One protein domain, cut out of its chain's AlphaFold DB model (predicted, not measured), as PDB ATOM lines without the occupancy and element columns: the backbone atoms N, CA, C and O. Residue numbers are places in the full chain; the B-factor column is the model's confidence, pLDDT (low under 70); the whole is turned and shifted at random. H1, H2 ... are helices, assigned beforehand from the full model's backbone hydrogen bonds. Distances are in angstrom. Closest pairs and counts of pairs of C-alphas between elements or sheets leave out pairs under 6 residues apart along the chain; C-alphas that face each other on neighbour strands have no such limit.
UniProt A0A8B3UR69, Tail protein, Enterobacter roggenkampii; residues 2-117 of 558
ATOM      1  N   SER A   2     -38.140  16.699  62.843       35.12
ATOM      2  CA  SER A   2     -37.582  18.061  63.010       35.12
ATOM      3  C   SER A   2     -36.215  18.256  62.334       35.12
ATOM      4  O   SER A   2     -35.974  19.292  61.726       35.12
ATOM      5  N   ASN A   3     -35.370  17.221  62.343       51.66
ATOM      6  CA  ASN A   3     -34.031  17.271  61.747       51.66
ATOM      7  C   ASN A   3     -34.009  17.391  60.211       51.66
ATOM      8  O   ASN A   3     -33.096  17.997  59.668       51.66
ATOM      9  N   TRP A   4     -35.003  16.845  59.500       58.00
ATOM     10  CA  TRP A   4     -35.024  16.847  58.029       58.00
ATOM     11  C   TRP A   4     -35.406  18.217  57.464       58.00
ATOM     12  O   TRP A   4     -34.725  18.753  56.596       58.00
ATOM     13  N   LEU A   5     -36.476  18.809  58.004       54.78
ATOM     14  CA  LEU A   5     -36.936  20.150  57.634       54.78
ATOM     15  C   LEU A   5     -35.896  21.217  57.977       54.78
ATOM     16  O   LEU A   5     -35.620  22.082  57.150       54.78
ATOM     17  N   ALA A   6     -35.286  21.111  59.162       58.38
ATOM     18  CA  ALA A   6     -34.216  22.006  59.569       58.38
ATOM     19  C   ALA A   6     -32.985  21.859  58.668       58.38
ATOM     20  O   ALA A   6     -32.429  22.875  58.286       58.38
ATOM     21  N   ALA A   7     -32.587  20.640  58.278       63.06
ATOM     22  CA  ALA A   7     -31.427  20.415  57.414       63.06
ATOM     23  C   ALA A   7     -31.645  20.875  55.963       63.06
ATOM     24  O   ALA A   7     -30.718  21.386  55.341       63.06
ATOM     25  N   MET A   8     -32.858  20.732  55.426       62.69
ATOM     26  CA  MET A   8     -33.169  21.018  54.018       62.69
ATOM     27  C   MET A   8     -33.167  22.512  53.658       62.69
ATOM     28  O   MET A   8     -32.913  22.862  52.509       62.69
ATOM     29  N   GLY A   9     -33.425  23.393  54.629       61.44
ATOM     30  CA  GLY A   9     -33.376  24.847  54.441       61.44
ATOM     31  C   GLY A   9     -31.989  25.470  54.634       61.44
ATOM     32  O   GLY A   9     -31.826  26.671  54.423       61.44
ATOM     33  N   ARG A  10     -30.987  24.692  55.062       69.25
ATOM     34  CA  ARG A  10     -29.644  25.214  55.336       69.25
ATOM     35  C   ARG A  10     -28.815  25.353  54.060       69.25
ATOM     36  O   ARG A  10     -28.957  24.591  53.103       69.25
ATOM     37  N   GLY A  11     -27.891  26.313  54.084       71.44
ATOM     38  CA  GLY A  11     -26.962  26.571  52.983       71.44
ATOM     39  C   GLY A  11     -26.088  25.371  52.610       71.44
ATOM     40  O   GLY A  11     -25.807  25.180  51.429       71.44
ATOM     41  N   ASP A  12     -25.717  24.525  53.576       78.88
ATOM     42  CA  ASP A  12     -24.904  23.324  53.345       78.88
ATOM     43  C   ASP A  12     -25.628  22.298  52.464       78.88
ATOM     44  O   ASP A  12     -25.044  21.765  51.522       78.88
ATOM     45  N   THR A  13     -26.915  22.057  52.711       75.38
ATOM     46  CA  THR A  13     -27.716  21.126  51.907       75.38
ATOM     47  C   THR A  13     -27.922  21.655  50.490       75.38
ATOM     48  O   THR A  13     -27.758  20.911  49.524       75.38
ATOM     49  N   MET A  14     -28.187  22.957  50.336       79.75
ATOM     50  CA  MET A  14     -28.292  23.577  49.010       79.75
ATOM     51  C   MET A  14     -26.984  23.463  48.218       79.75
ATOM     52  O   MET A  14     -27.018  23.169  47.024       79.75
ATOM     53  N   GLN A  15     -25.832  23.631  48.877       83.06
ATOM     54  CA  GLN A  15     -24.524  23.446  48.248       83.06
ATOM     55  C   GLN A  15     -24.270  21.992  47.839       83.06
ATOM     56  O   GLN A  15     -23.725  21.761  46.764       83.06
ATOM     57  N   LYS A  16     -24.673  21.012  48.656       85.31
ATOM     58  CA  LYS A  16     -24.559  19.583  48.316       85.31
ATOM     59  C   LYS A  16     -25.357  19.229  47.063       85.31
ATOM     60  O   LYS A  16     -24.807  18.648  46.134       85.31
ATOM     61  N   TYR A  17     -26.615  19.666  46.987       84.75
ATOM     62  CA  TYR A  17     -27.426  19.485  45.781       84.75
ATOM     63  C   TYR A  17     -26.846  20.230  44.573       84.75
ATOM     64  O   TYR A  17     -26.837  19.678  43.476       84.75
ATOM     65  N   ALA A  18     -26.310  21.439  44.762       85.00
ATOM     66  CA  ALA A  18     -25.674  22.194  43.685       85.00
ATOM     67  C   ALA A  18     -24.416  21.495  43.139       85.00
ATOM     68  O   ALA A  18     -24.226  21.463  41.925       85.00
ATOM     69  N   LYS A  19     -23.592  20.894  44.011       85.31
ATOM     70  CA  LYS A  19     -22.436  20.066  43.613       85.31
ATOM     71  C   LYS A  19     -22.864  18.838  42.812       85.31
ATOM     72  O   LYS A  19     -22.218  18.512  41.826       85.31
ATOM     73  N   ALA A  20     -23.999  18.251  43.177       83.38
ATOM     74  CA  ALA A  20     -24.627  17.150  42.457       83.38
ATOM     75  C   ALA A  20     -25.409  17.589  41.193       83.38
ATOM     76  O   ALA A  20     -26.182  16.809  40.639       83.38
ATOM     77  N   GLY A  21     -25.263  18.844  40.741       83.31
ATOM     78  CA  GLY A  21     -25.892  19.363  39.519       83.31
ATOM     79  C   GLY A  21     -27.367  19.760  39.652       83.31
ATOM     80  O   GLY A  21     -28.010  20.092  38.656       83.31
ATOM     81  N   ILE A  22     -27.926  19.769  40.865       85.69
ATOM     82  CA  ILE A  22     -29.332  20.096  41.124       85.69
ATOM     83  C   ILE A  22     -29.453  21.503  41.706       85.69
ATOM     84  O   ILE A  22     -29.027  21.787  42.826       85.69
ATOM     85  N   ASN A  23     -30.143  22.389  40.983       88.25
ATOM     86  CA  ASN A  23     -30.517  23.698  41.514       88.25
ATOM     87  C   ASN A  23     -31.694  23.560  42.493       88.25
ATOM     88  O   ASN A  23     -32.862  23.699  42.121       88.25
ATOM     89  N   TYR A  24     -31.365  23.276  43.753       86.56
ATOM     90  CA  TYR A  24     -32.337  23.036  44.818       86.56
ATOM     91  C   TYR A  24     -33.331  24.192  44.977       86.56
ATOM     92  O   TYR A  24     -34.534  23.966  45.060       86.56
ATOM     93  N   GLN A  25     -32.845  25.436  44.953       86.00
ATOM     94  CA  GLN A  25     -33.675  26.626  45.134       86.00
ATOM     95  C   GLN A  25     -34.685  26.799  43.995       86.00
ATOM     96  O   GLN A  25     -35.863  27.046  44.253       86.00
ATOM     97  N   LYS A  26     -34.258  26.612  42.742       89.00
ATOM     98  CA  LYS A  26     -35.145  26.695  41.575       89.00
ATOM     99  C   LYS A  26     -36.183  25.572  41.576       89.00
ATOM    100  O   LYS A  26     -37.359  25.830  41.329       89.00
ATOM    101  N   SER A  27     -35.774  24.342  41.888       88.81
ATOM    102  CA  SER A  27     -36.694  23.203  41.986       88.81
ATOM    103  C   SER A  27     -37.702  23.382  43.123       88.81
ATOM    104  O   SER A  27     -38.885  23.102  42.941       88.81
ATOM    105  N   MET A  28     -37.259  23.921  44.262       86.56
ATOM    106  CA  MET A  28     -38.114  24.249  45.403       86.56
ATOM    107  C   MET A  28     -39.148  25.309  45.028       86.56
ATOM    108  O   MET A  28     -40.336  25.106  45.248       86.56
ATOM    109  N   GLN A  29     -38.722  26.410  44.406       87.75
ATOM    110  CA  GLN A  29     -39.630  27.464  43.946       87.75
ATOM    111  C   GLN A  29     -40.665  26.934  42.948       87.75
ATOM    112  O   GLN A  29     -41.848  27.249  43.072       87.75
ATOM    113  N   ASN A  30     -40.247  26.089  42.001       92.75
ATOM    114  CA  ASN A  30     -41.153  25.491  41.024       92.75
ATOM    115  C   ASN A  30     -42.206  24.593  41.700       92.75
ATOM    116  O   ASN A  30     -43.400  24.763  41.472       92.75
ATOM    117  N   LEU A  31     -41.798  23.687  42.589       88.88
ATOM    118  CA  LEU A  31     -42.727  22.784  43.278       88.88
ATOM    119  C   LEU A  31     -43.661  23.531  44.240       88.88
ATOM    120  O   LEU A  31     -44.861  23.261  44.272       88.88
ATOM    121  N   VAL A  32     -43.156  24.544  44.946       86.62
ATOM    122  CA  VAL A  32     -43.999  25.404  45.786       86.62
ATOM    123  C   VAL A  32     -45.027  26.161  44.942       86.62
ATOM    124  O   VAL A  32     -46.196  26.225  45.324       86.62
ATOM    125  N   SER A  33     -44.648  26.649  43.755       87.56
ATOM    126  CA  SER A  33     -45.588  27.301  42.829       87.56
ATOM    127  C   SER A  33     -46.681  26.358  42.301       87.56
ATOM    128  O   SER A  33     -47.774  26.808  41.970       87.56
ATOM    129  N   GLN A  34     -46.426  25.046  42.294       85.00
ATOM    130  CA  GLN A  34     -47.400  24.008  41.937       85.00
ATOM    131  C   GLN A  34     -48.322  23.611  43.110       85.00
ATOM    132  O   GLN A  34     -49.153  22.714  42.968       85.00
ATOM    133  N   GLY A  35     -48.202  24.272  44.268       81.25
ATOM    134  CA  GLY A  35     -49.045  24.034  45.442       81.25
ATOM    135  C   GLY A  35     -48.525  22.952  46.396       81.25
ATOM    136  O   GLY A  35     -49.248  22.531  47.308       81.25
ATOM    137  N   PHE A  36     -47.282  22.493  46.220       84.31
ATOM    138  CA  PHE A  36     -46.613  21.642  47.201       84.31
ATOM    139  C   PHE A  36     -46.066  22.488  48.358       84.31
ATOM    140  O   PHE A  36     -45.560  23.591  48.175       84.31
ATOM    141  N   SER A  37     -46.136  21.976  49.584       83.62
ATOM    142  CA  SER A  37     -45.441  22.585  50.720       83.62
ATOM    143  C   SER A  37     -43.924  22.493  50.540       83.62
ATOM    144  O   SER A  37     -43.420  21.675  49.767       83.62
ATOM    145  N   GLN A  38     -43.171  23.295  51.294       78.75
ATOM    146  CA  GLN A  38     -41.704  23.227  51.296       78.75
ATOM    147  C   GLN A  38     -41.194  21.829  51.683       78.75
ATOM    148  O   GLN A  38     -40.240  21.324  51.096       78.75
ATOM    149  N   TYR A  39     -41.878  21.161  52.620       81.06
ATOM    150  CA  TYR A  39     -41.568  19.783  52.993       81.06
ATOM    151  C   TYR A  39     -41.785  18.819  51.825       81.06
ATOM    152  O   TYR A  39     -40.869  18.084  51.464       81.06
ATOM    153  N   GLU A  40     -42.966  18.848  51.201       82.88
ATOM    154  CA  GLU A  40     -43.284  17.969  50.071       82.88
ATOM    155  C   GLU A  40     -42.314  18.183  48.907       82.88
ATOM    156  O   GLU A  40     -41.773  17.230  48.350       82.88
ATOM    157  N   SER A  41     -42.027  19.447  48.613       88.19
ATOM    158  CA  SER A  41     -41.079  19.851  47.584       88.19
ATOM    159  C   SER A  41     -39.674  19.314  47.877       88.19
ATOM    160  O   SER A  41     -39.028  18.771  46.987       88.19
ATOM    161  N   SER A  42     -39.222  19.367  49.137       84.12
ATOM    162  CA  SER A  42     -37.916  18.825  49.540       84.12
ATOM    163  C   SER A  42     -37.807  17.316  49.302       84.12
ATOM    164  O   SER A  42     -36.782  16.832  48.821       84.12
ATOM    165  N   LEU A  43     -38.883  16.570  49.578       86.81
ATOM    166  CA  LEU A  43     -38.943  15.129  49.348       86.81
ATOM    167  C   LEU A  43     -38.937  14.802  47.858       86.81
ATOM    168  O   LEU A  43     -38.279  13.856  47.440       86.81
ATOM    169  N   MET A  44     -39.654  15.584  47.054       87.12
ATOM    170  CA  MET A  44     -39.696  15.409  45.605       87.12
ATOM    171  C   MET A  44     -38.342  15.704  44.957       87.12
ATOM    172  O   MET A  44     -37.921  14.949  44.088       87.12
ATOM    173  N   ILE A  45     -37.619  16.727  45.422       89.50
ATOM    174  CA  ILE A  45     -36.256  17.026  44.952       89.50
ATOM    175  C   ILE A  45     -35.295  15.891  45.322       89.50
ATOM    176  O   ILE A  45     -34.530  15.425  44.478       89.50
ATOM    177  N   ALA A  46     -35.365  15.401  46.562       88.56
ATOM    178  CA  ALA A  46     -34.560  14.267  47.004       88.56
ATOM    179  C   ALA A  46     -34.887  12.985  46.221       88.56
ATOM    180  O   ALA A  46     -33.986  12.234  45.856       88.56
ATOM    181  N   ASN A  47     -36.165  12.754  45.915       87.94
ATOM    182  CA  ASN A  47     -36.594  11.618  45.112       87.94
ATOM    183  C   ASN A  47     -36.120  11.717  43.661       87.94
ATOM    184  O   ASN A  47     -35.616  10.723  43.149       87.94
ATOM    185  N   ALA A  48     -36.207  12.898  43.048       88.50
ATOM    186  CA  ALA A  48     -35.710  13.136  41.696       88.50
ATOM    187  C   ALA A  48     -34.198  12.879  41.592       88.50
ATOM    188  O   ALA A  48     -33.747  12.267  40.629       88.50
ATOM    189  N   PHE A  49     -33.424  13.267  42.613       89.69
ATOM    190  CA  PHE A  49     -31.994  12.954  42.682       89.69
ATOM    191  C   PHE A  49     -31.712  11.445  42.759       89.69
ATOM    192  O   PHE A  49     -30.768  10.960  42.144       89.69
ATOM    193  N   ILE A  50     -32.528  10.691  43.499       88.75
ATOM    194  CA  ILE A  50     -32.418   9.227  43.562       88.75
ATOM    195  C   ILE A  50     -32.836   8.587  42.226       88.75
ATOM    196  O   ILE A  50     -32.220   7.619  41.789       88.75
ATOM    197  N   ASP A  51     -33.870   9.115  41.570       86.88
ATOM    198  CA  ASP A  51     -34.387   8.581  40.302       86.88
ATOM    199  C   ASP A  51     -33.403   8.755  39.144       86.88
ATOM    200  O   ASP A  51     -33.315   7.884  38.277       86.88
ATOM    201  N   ASP A  52     -32.610   9.825  39.183       88.69
ATOM    202  CA  ASP A  52     -31.487  10.067  38.276       88.69
ATOM    203  C   ASP A  52     -30.435   8.938  38.316       88.69
ATOM    204  O   ASP A  52     -29.763   8.674  37.324       88.69
ATOM    205  N   LYS A  53     -30.351   8.177  39.421       87.94
ATOM    206  CA  LYS A  53     -29.456   7.005  39.540       87.94
ATOM    207  C   LYS A  53     -29.990   5.755  38.838       87.94
ATOM    208  O   LYS A  53     -29.293   4.748  38.724       87.94
ATOM    209  N   GLY A  54     -31.215   5.824  38.323       87.88
ATOM    210  CA  GLY A  54     -31.831   4.794  37.503       87.88
ATOM    211  C   GLY A  54     -32.554   3.700  38.293       87.88
ATOM    212  O   GLY A  54     -32.362   3.481  39.489       87.88
ATOM    213  N   LYS A  55     -33.414   2.957  37.588       88.75
ATOM    214  CA  LYS A  55     -34.257   1.906  38.187       88.75
ATOM    215  C   LYS A  55     -33.445   0.741  38.765       88.75
ATOM    216  O   LYS A  55     -33.877   0.141  39.745       88.75
ATOM    217  N   ALA A  56     -32.287   0.443  38.173       88.88
ATOM    218  CA  ALA A  56     -31.394  -0.619  38.631       88.88
ATOM    219  C   ALA A  56     -30.849  -0.329  40.038       88.88
ATOM    220  O   ALA A  56     -30.885  -1.215  40.889       88.88
ATOM    221  N   PHE A  57     -30.454   0.921  40.307       91.62
ATOM    222  CA  PHE A  57     -30.052   1.356  41.643       91.62
ATOM    223  C   PHE A  57     -31.165   1.092  42.661       91.62
ATOM    224  O   PHE A  57     -30.942   0.431  43.670       91.62
ATOM    225  N   VAL A  58     -32.390   1.548  42.377       89.50
ATOM    226  CA  VAL A  58     -33.521   1.408  43.308       89.50
ATOM    227  C   VAL A  58     -33.843  -0.065  43.587       89.50
ATOM    228  O   VAL A  58     -34.176  -0.423  44.717       89.50
ATOM    229  N   GLN A  59     -33.733  -0.933  42.579       90.88
ATOM    230  CA  GLN A  59     -33.921  -2.377  42.745       90.88
ATOM    231  C   GLN A  59     -32.843  -2.994  43.639       90.88
ATOM    232  O   GLN A  59     -33.180  -3.706  44.582       90.88
ATOM    233  N   GLN A  60     -31.569  -2.685  43.384       91.38
ATOM    234  CA  GLN A  60     -30.445  -3.178  44.187       91.38
ATOM    235  C   GLN A  60     -30.506  -2.647  45.623       91.38
ATOM    236  O   GLN A  60     -30.314  -3.405  46.571       91.38
ATOM    237  N   TRP A  61     -30.867  -1.375  45.796       91.94
ATOM    238  CA  TRP A  61     -31.036  -0.753  47.104       91.94
ATOM    239  C   TRP A  61     -32.138  -1.423  47.921       91.94
ATOM    240  O   TRP A  61     -31.945  -1.711  49.100       91.94
ATOM    241  N   ASN A  62     -33.298  -1.686  47.309       90.06
ATOM    242  CA  ASN A  62     -34.399  -2.363  47.993       90.06
ATOM    243  C   ASN A  62     -34.058  -3.819  48.317       90.06
ATOM    244  O   ASN A  62     -34.381  -4.265  49.412       90.06
ATOM    245  N   ALA A  63     -33.360  -4.527  47.425       92.25
ATOM    246  CA  ALA A  63     -32.895  -5.885  47.694       92.25
ATOM    247  C   ALA A  63     -31.942  -5.928  48.902       92.25
ATOM    248  O   ALA A  63     -32.160  -6.729  49.806       92.25
ATOM    249  N   ALA A  64     -30.960  -5.020  48.960       91.12
ATOM    250  CA  ALA A  64     -30.046  -4.891  50.097       91.12
ATOM    251  C   ALA A  64     -30.780  -4.478  51.388       91.12
ATOM    252  O   ALA A  64     -30.511  -4.996  52.468       91.12
ATOM    253  N   LYS A  65     -31.773  -3.585  51.286       89.00
ATOM    254  CA  LYS A  65     -32.630  -3.203  52.420       89.00
ATOM    255  C   LYS A  65     -33.417  -4.397  52.964       89.00
ATOM    256  O   LYS A  65     -33.527  -4.553  54.177       89.00
ATOM    257  N   ASP A  66     -34.013  -5.195  52.082       90.44
ATOM    258  CA  ASP A  66     -34.885  -6.313  52.447       90.44
ATOM    259  C   ASP A  66     -34.090  -7.506  53.001       90.44
ATOM    260  O   ASP A  66     -34.598  -8.228  53.857       90.44
ATOM    261  N   SER A  67     -32.832  -7.678  52.580       88.56
ATOM    262  CA  SER A  67     -31.895  -8.642  53.170       88.56
ATOM    263  C   SER A  67     -31.228  -8.150  54.462       88.56
ATOM    264  O   SER A  67     -30.566  -8.937  55.136       88.56
ATOM    265  N   GLY A  68     -31.397  -6.873  54.825       88.62
ATOM    266  CA  GLY A  68     -30.719  -6.252  55.967       88.62
ATOM    267  C   GLY A  68     -29.228  -5.972  55.736       88.62
ATOM    268  O   GLY A  68     -28.503  -5.721  56.698       88.62
ATOM    269  N   ASP A  69     -28.766  -6.002  54.485       91.44
ATOM    270  CA  ASP A  69     -27.375  -5.781  54.087       91.44
ATOM    271  C   ASP A  69     -27.014  -4.286  54.090       91.44
ATOM    272  O   ASP A  69     -27.031  -3.597  53.065       91.44
ATOM    273  N   GLN A  70     -26.688  -3.768  55.274       88.88
ATOM    274  CA  GLN A  70     -26.281  -2.371  55.444       88.88
ATOM    275  C   GLN A  70     -24.971  -2.040  54.718       88.88
ATOM    276  O   GLN A  70     -24.814  -0.918  54.239       88.88
ATOM    277  N   GLU A  71     -24.051  -2.999  54.594       90.44
ATOM    278  CA  GLU A  71     -22.775  -2.794  53.903       90.44
ATOM    279  C   GLU A  71     -22.990  -2.664  52.387       90.44
ATOM    280  O   GLU A  71     -22.427  -1.773  51.746       90.44
ATOM    281  N   GLY A  72     -23.876  -3.486  51.818       90.75
ATOM    282  CA  GLY A  72     -24.338  -3.358  50.437       90.75
ATOM    283  C   GLY A  72     -25.023  -2.018  50.179       90.75
ATOM    284  O   GLY A  72     -24.726  -1.360  49.181       90.75
ATOM    285  N   GLN A  73     -25.870  -1.547  51.101       91.06
ATOM    286  CA  GLN A  73     -26.469  -0.211  50.999       91.06
ATOM    287  C   GLN A  73     -25.414   0.903  51.053       91.06
ATOM    288  O   GLN A  73     -25.502   1.857  50.283       91.06
ATOM    289  N   GLN A  74     -24.387   0.778  51.895       91.44
ATOM    290  CA  GLN A  74     -23.303   1.760  51.956       91.44
ATOM    291  C   GLN A  74     -22.503   1.817  50.646       91.44
ATOM    292  O   GLN A  74     -22.320   2.896  50.084       91.44
ATOM    293  N   LYS A  75     -22.131   0.658  50.090       92.12
ATOM    294  CA  LYS A  75     -21.432   0.563  48.795       92.12
ATOM    295  C   LYS A  75     -22.272   1.102  47.639       92.12
ATOM    296  O   LYS A  75     -21.743   1.756  46.743       92.12
ATOM    297  N   LEU A  76     -23.584   0.871  47.649       91.88
ATOM    298  CA  LEU A  76     -24.505   1.459  46.672       91.88
ATOM    299  C   LEU A  76     -24.601   2.982  46.837       91.88
ATOM    300  O   LEU A  76     -24.658   3.705  45.847       91.88
ATOM    301  N   MET A  77     -24.577   3.482  48.073       90.38
ATOM    302  CA  MET A  77     -24.606   4.918  48.351       90.38
ATOM    303  C   MET A  77     -23.355   5.626  47.812       90.38
ATOM    304  O   MET A  77     -23.456   6.708  47.237       90.38
ATOM    305  N   GLU A  78     -22.188   5.006  47.970       89.12
ATOM    306  CA  GLU A  78     -20.910   5.526  47.479       89.12
ATOM    307  C   GLU A  78     -20.794   5.403  45.955       89.12
ATOM    308  O   GLU A  78     -20.495   6.383  45.276       89.12
ATOM    309  N   SER A  79     -21.100   4.229  45.394       88.81
ATOM    310  CA  SER A  79     -20.926   3.964  43.957       88.81
ATOM    311  C   SER A  79     -21.884   4.750  43.061       88.81
ATOM    312  O   SER A  79     -21.519   5.099  41.941       88.81
ATOM    313  N   PHE A  80     -23.083   5.082  43.551       88.81
ATOM    314  CA  PHE A  80     -24.054   5.907  42.826       88.81
ATOM    315  C   PHE A  80     -24.015   7.393  43.230       88.81
ATOM    316  O   PHE A  80     -24.905   8.156  42.849       88.81
ATOM    317  N   GLY A  81     -23.008   7.826  44.000       87.31
ATOM    318  CA  GLY A  81     -22.804   9.238  44.355       87.31
ATOM    319  C   GLY A  81     -23.876   9.822  45.282       87.31
ATOM    320  O   GLY A  81     -24.024  11.036  45.396       87.31
ATOM    321  N   LEU A  82     -24.650   8.983  45.970       87.62
ATOM    322  CA  LEU A  82     -25.677   9.433  46.914       87.62
ATOM    323  C   LEU A  82     -25.069  10.070  48.160       87.62
ATOM    324  O   LEU A  82     -25.708  10.934  48.758       87.62
ATOM    325  N   ALA A  83     -23.837   9.690  48.503       85.00
ATOM    326  CA  ALA A  83     -23.066  10.271  49.599       85.00
ATOM    327  C   ALA A  83     -22.791  11.780  49.425       85.00
ATOM    328  O   ALA A  83     -22.525  12.479  50.404       85.00
ATOM    329  N   GLU A  84     -22.887  12.312  48.199       82.94
ATOM    330  CA  GLU A  84     -22.729  13.749  47.937       82.94
ATOM    331  C   GLU A  84     -23.841  14.581  48.587       82.94
ATOM    332  O   GLU A  84     -23.619  15.717  49.014       82.94
ATOM    333  N   VAL A  85     -25.038  14.001  48.681       84.00
ATOM    334  CA  VAL A  85     -26.254  14.675  49.142       84.00
ATOM    335  C   VAL A  85     -26.734  14.107  50.472       84.00
ATOM    336  O   VAL A  85     -27.064  14.867  51.387       84.00
ATOM    337  N   PHE A  86     -26.761  12.784  50.604       87.44
ATOM    338  CA  PHE A  86     -27.263  12.086  51.780       87.44
ATOM    339  C   PHE A  86     -26.114  11.610  52.658       87.44
ATOM    340  O   PHE A  86     -25.143  11.030  52.190       87.44
ATOM    341  N   THR A  87     -26.245  11.853  53.957       82.38
ATOM    342  CA  THR A  87     -25.209  11.527  54.942       82.38
ATOM    343  C   THR A  87     -25.303  10.103  55.473       82.38
ATOM    344  O   THR A  87     -24.347   9.617  56.066       82.38
ATOM    345  N   ASP A  88     -26.454   9.449  55.319       84.69
ATOM    346  CA  ASP A  88     -26.726   8.166  55.952       84.69
ATOM    347  C   ASP A  88     -27.776   7.336  55.196       84.69
ATOM    348  O   ASP A  88     -28.662   7.850  54.506       84.69
ATOM    349  N   ILE A  89     -27.695   6.019  55.392       85.94
ATOM    350  CA  ILE A  89     -28.578   5.012  54.790       85.94
ATOM    351  C   ILE A  89     -30.034   5.176  55.261       85.94
ATOM    352  O   ILE A  89     -30.968   4.924  54.495       85.94
ATOM    353  N   GLN A  90     -30.256   5.603  56.510       84.25
ATOM    354  CA  GLN A  90     -31.602   5.715  57.085       84.25
ATOM    355  C   GLN A  90     -32.404   6.822  56.407       84.25
ATOM    356  O   GLN A  90     -33.591   6.648  56.142       84.25
ATOM    357  N   THR A  91     -31.746   7.918  56.047       84.06
ATOM    358  CA  THR A  91     -32.305   9.001  55.244       84.06
ATOM    359  C   THR A  91     -32.798   8.488  53.890       84.06
ATOM    360  O   THR A  91     -33.952   8.724  53.525       84.06
ATOM    361  N   VAL A  92     -31.978   7.720  53.167       86.19
ATOM    362  CA  VAL A  92     -32.358   7.160  51.858       86.19
ATOM    363  C   VAL A  92     -33.495   6.136  52.004       86.19
ATOM    364  O   VAL A  92     -34.478   6.192  51.263       86.19
ATOM    365  N   ASN A  93     -33.439   5.261  53.013       88.06
ATOM    366  CA  ASN A  93     -34.519   4.314  53.321       88.06
ATOM    367  C   ASN A  93     -35.837   5.027  53.661       88.06
ATOM    368  O   ASN A  93     -36.913   4.630  53.199       88.06
ATOM    369  N   HIS A  94     -35.770   6.102  54.445       82.94
ATOM    370  CA  HIS A  94     -36.934   6.899  54.802       82.94
ATOM    371  C   HIS A  94     -37.548   7.565  53.565       82.94
ATOM    372  O   HIS A  94     -38.758   7.463  53.363       82.94
ATOM    373  N   LEU A  95     -36.730   8.158  52.693       83.00
ATOM    374  CA  LEU A  95     -37.181   8.760  51.435       83.00
ATOM    375  C   LEU A  95     -37.892   7.756  50.525       83.00
ATOM    376  O   LEU A  95     -38.996   8.028  50.046       83.00
ATOM    377  N   LEU A  96     -37.303   6.573  50.342       84.81
ATOM    378  CA  LEU A  96     -37.886   5.517  49.516       84.81
ATOM    379  C   LEU A  96     -39.188   4.964  50.112       84.81
ATOM    380  O   LEU A  96     -40.135   4.708  49.371       84.81
ATOM    381  N   SER A  97     -39.287   4.835  51.439       84.12
ATOM    382  CA  SER A  97     -40.538   4.405  52.086       84.12
ATOM    383  C   SER A  97     -41.652   5.451  51.969       84.12
ATOM    384  O   SER A  97     -42.796   5.105  51.678       84.12
ATOM    385  N   MET A  98     -41.329   6.742  52.111       79.88
ATOM    386  CA  MET A  98     -42.299   7.822  51.900       79.88
ATOM    387  C   MET A  98     -42.778   7.885  50.452       79.88
ATOM    388  O   MET A  98     -43.963   8.118  50.210       79.88
ATOM    389  N   ARG A  99     -41.887   7.616  49.491       83.38
ATOM    390  CA  ARG A  99     -42.232   7.535  48.068       83.38
ATOM    391  C   ARG A  99     -43.303   6.477  47.796       83.38
ATOM    392  O   ARG A  99     -44.246   6.757  47.067       83.38
ATOM    393  N   GLN A 100     -43.207   5.297  48.412       81.12
ATOM    394  CA  GLN A 100     -44.190   4.218  48.220       81.12
ATOM    395  C   GLN A 100     -45.613   4.613  48.660       81.12
ATOM    396  O   GLN A 100     -46.592   4.108  48.117       81.12
ATOM    397  N   GLY A 101     -45.745   5.522  49.631       79.94
ATOM    398  CA  GLY A 101     -47.032   6.031  50.114       79.94
ATOM    399  C   GLY A 101     -47.484   7.348  49.477       79.94
ATOM    400  O   GLY A 101     -48.541   7.863  49.853       79.94
ATOM    401  N   TRP A 102     -46.704   7.909  48.549       81.31
ATOM    402  CA  TRP A 102     -46.867   9.289  48.093       81.31
ATOM    403  C   TRP A 102     -48.177   9.533  47.344       81.31
ATOM    404  O   TRP A 102     -48.890  10.487  47.651       81.31
ATOM    405  N   ASP A 103     -48.550   8.635  46.433       80.56
ATOM    406  CA  ASP A 103     -49.786   8.767  45.652       80.56
ATOM    407  C   ASP A 103     -51.024   8.750  46.549       80.56
ATOM    408  O   ASP A 103     -51.958   9.536  46.376       80.56
ATOM    409  N   LYS A 104     -51.005   7.897  47.578       77.88
ATOM    410  CA  LYS A 104     -52.072   7.827  48.575       77.88
ATOM    411  C   LYS A 104     -52.114   9.089  49.433       77.88
ATOM    412  O   LYS A 104     -53.197   9.590  49.716       77.88
ATOM    413  N   TYR A 105     -50.959   9.622  49.824       77.94
ATOM    414  CA  TYR A 105     -50.872  10.890  50.547       77.94
ATOM    415  C   TYR A 105     -51.441  12.056  49.719       77.94
ATOM    416  O   TYR A 105     -52.276  12.805  50.223       77.94
ATOM    417  N   GLN A 106     -51.081  12.161  48.435       76.69
ATOM    418  CA  GLN A 106     -51.603  13.190  47.528       76.69
ATOM    419  C   GLN A 106     -53.107  13.025  47.260       76.69
ATOM    420  O   GLN A 106     -53.850  14.009  47.274       76.69
ATOM    421  N   SER A 107     -53.580  11.787  47.080       77.25
ATOM    422  CA  SER A 107     -55.010  11.477  46.956       77.25
ATOM    423  C   SER A 107     -55.780  11.899  48.206       77.25
ATOM    424  O   SER A 107     -56.779  12.606  48.098       77.25
ATOM    425  N   ASN A 108     -55.282  11.547  49.393       73.06
ATOM    426  CA  ASN A 108     -55.896  11.929  50.662       73.06
ATOM    427  C   ASN A 108     -55.901  13.452  50.847       73.06
ATOM    428  O   ASN A 108     -56.901  14.001  51.287       73.06
ATOM    429  N   LYS A 109     -54.824  14.155  50.476       71.81
ATOM    430  CA  LYS A 109     -54.753  15.624  50.538       71.81
ATOM    431  C   LYS A 109     -55.796  16.278  49.624       71.81
ATOM    432  O   LYS A 109     -56.466  17.219  50.040       71.81
ATOM    433  N   LYS A 110     -55.980  15.763  48.402       74.75
ATOM    434  CA  LYS A 110     -57.037  16.218  47.480       74.75
ATOM    435  C   LYS A 110     -58.437  15.925  48.014       74.75
ATOM    436  O   LYS A 110     -59.307  16.784  47.924       74.75
ATOM    437  N   GLU A 111     -58.647  14.746  48.592       68.56
ATOM    438  CA  GLU A 111     -59.924  14.361  49.193       68.56
ATOM    439  C   GLU A 111     -60.245  15.223  50.421       68.56
ATOM    440  O   GLU A 111     -61.364  15.716  50.542       68.56
ATOM    441  N   MET A 112     -59.254  15.507  51.272       58.38
ATOM    442  CA  MET A 112     -59.369  16.394  52.438       58.38
ATOM    443  C   MET A 112     -59.613  17.859  52.062       58.38
ATOM    444  O   MET A 112     -60.322  18.561  52.778       58.38
ATOM    445  N   ASN A 113     -59.069  18.314  50.933       62.03
ATOM    446  CA  ASN A 113     -59.335  19.646  50.388       62.03
ATOM    447  C   ASN A 113     -60.618  19.707  49.541       62.03
ATOM    448  O   ASN A 113     -60.954  20.773  49.024       62.03
ATOM    449  N   SER A 114     -61.346  18.596  49.387       67.69
ATOM    450  CA  SER A 114     -62.620  18.600  48.672       67.69
ATOM    451  C   SER A 114     -63.710  19.318  49.489       67.69
ATOM    452  O   SER A 114     -63.718  19.240  50.723       67.69
ATOM    453  N   PRO A 115     -64.700  19.950  48.834       56.19
ATOM    454  CA  PRO A 115     -65.849  20.547  49.523       56.19
ATOM    455  C   PRO A 115     -66.625  19.545  50.399       56.19
ATOM    456  O   PRO A 115     -67.258  19.927  51.382       56.19
ATOM    457  N   ALA A 116     -66.557  18.247  50.071       52.41
ATOM    458  CA  ALA A 116     -67.154  17.180  50.866       52.41
ATOM    459  C   ALA A 116     -66.441  16.992  52.218       52.41
ATOM    460  O   ALA A 116     -67.114  16.791  53.227       52.41
ATOM    461  N   ALA A 117     -65.109  17.120  52.262       52.34
ATOM    462  CA  ALA A 117     -64.299  16.989  53.476       52.34
ATOM    463  C   ALA A 117     -64.258  18.259  54.342       52.34
ATOM    464  O   ALA A 117     -64.102  18.171  55.556       52.34
TER     465      ALA A 117
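What this domain is: This is residues 2 to 117 of the 558 residues of the protein "Tail protein" of Enterobacter roggenkampii (UniProt A0A8B3UR69). Two groups of helices meet where H4 and H7 cross near the middle: H2, H3 and H4 follow one another with steep turns on one side, and the hairpin of H5 and H6 lies on the other, at the first residue of H7. H1 sits near H4 and H2 at the beginning of the printed part, and H8 leads away beyond H7, its residues 107 to 112 sticking out with the tail to residue 117. The printed part has 116 residues with eight named helices, H1 to H8 in order, and no named strand; its class is all helix. It is compact, with a radius of gyration of the C-alphas of 15.3 A, and only just elongated, spanning 49 by 32 by 26 A.

How they stand to each other: H1, residues 2 to 8, is close to but not clearly touching H2, residues 11 to 19; their closest C-alphas, of Ala 7 and Thr 13, are 6.7 A apart. H2 touches H3, residues 24 to 33, about perpendicular at 77 degrees, closest at the C-alphas of Met 14 and Tyr 24, 5.9 A. H3 touches H4, residues 38 to 51, at a steep tilt of 56 degrees, opposite ways, with the C-alphas of Leu 31 and Ser 41 closest at 5.5 A. H5, residues 54 to 67, and H6, residues 70 to 79, form a helical hairpin at a shallow tilt of 18 degrees, opposite ways; the C-alphas of Ala 64 and Gly 72 are closest, 5.9 A. H7, residues 89 to 100, touches H6 with residue 89 alone, the C-alphas of Gln 73 and Ile 89 being closest at 6.8 A. With residues 95 to 99 alone H7 touches residues 43 to 47 of H4, about perpendicular at 78 degrees, closest at the C-alphas of Leu 43 and Leu 95, 6.9 A. H8, residues 102 to 112, and H7 meet only through their link. In each of the eight helices every O i to N i+4 pair is within hydrogen-bond range.

Where its parts are: H1 begins at C-alpha 2, (-37.582, 18.061, 63.010). H4 is 19.7 A long from first to last C-alpha and H5 is 20.6 A; H5 begins at C-alpha 54, (-31.831, 4.794, 37.503). H7 is 17.0 A long. H8 ends at C-alpha 112, (-59.369, 16.394, 52.438).

The domain as a whole: The C-alphas farthest apart, of Glu 71 and Pro 115, are 49.2 A from each other. The printed part has no cut and no long link; the link from H6 to H7, nine residues, is short and the others are tight. The mean pLDDT of the printed part is 81.9, and residues 2 to 10 and 111 to 117 are under 70.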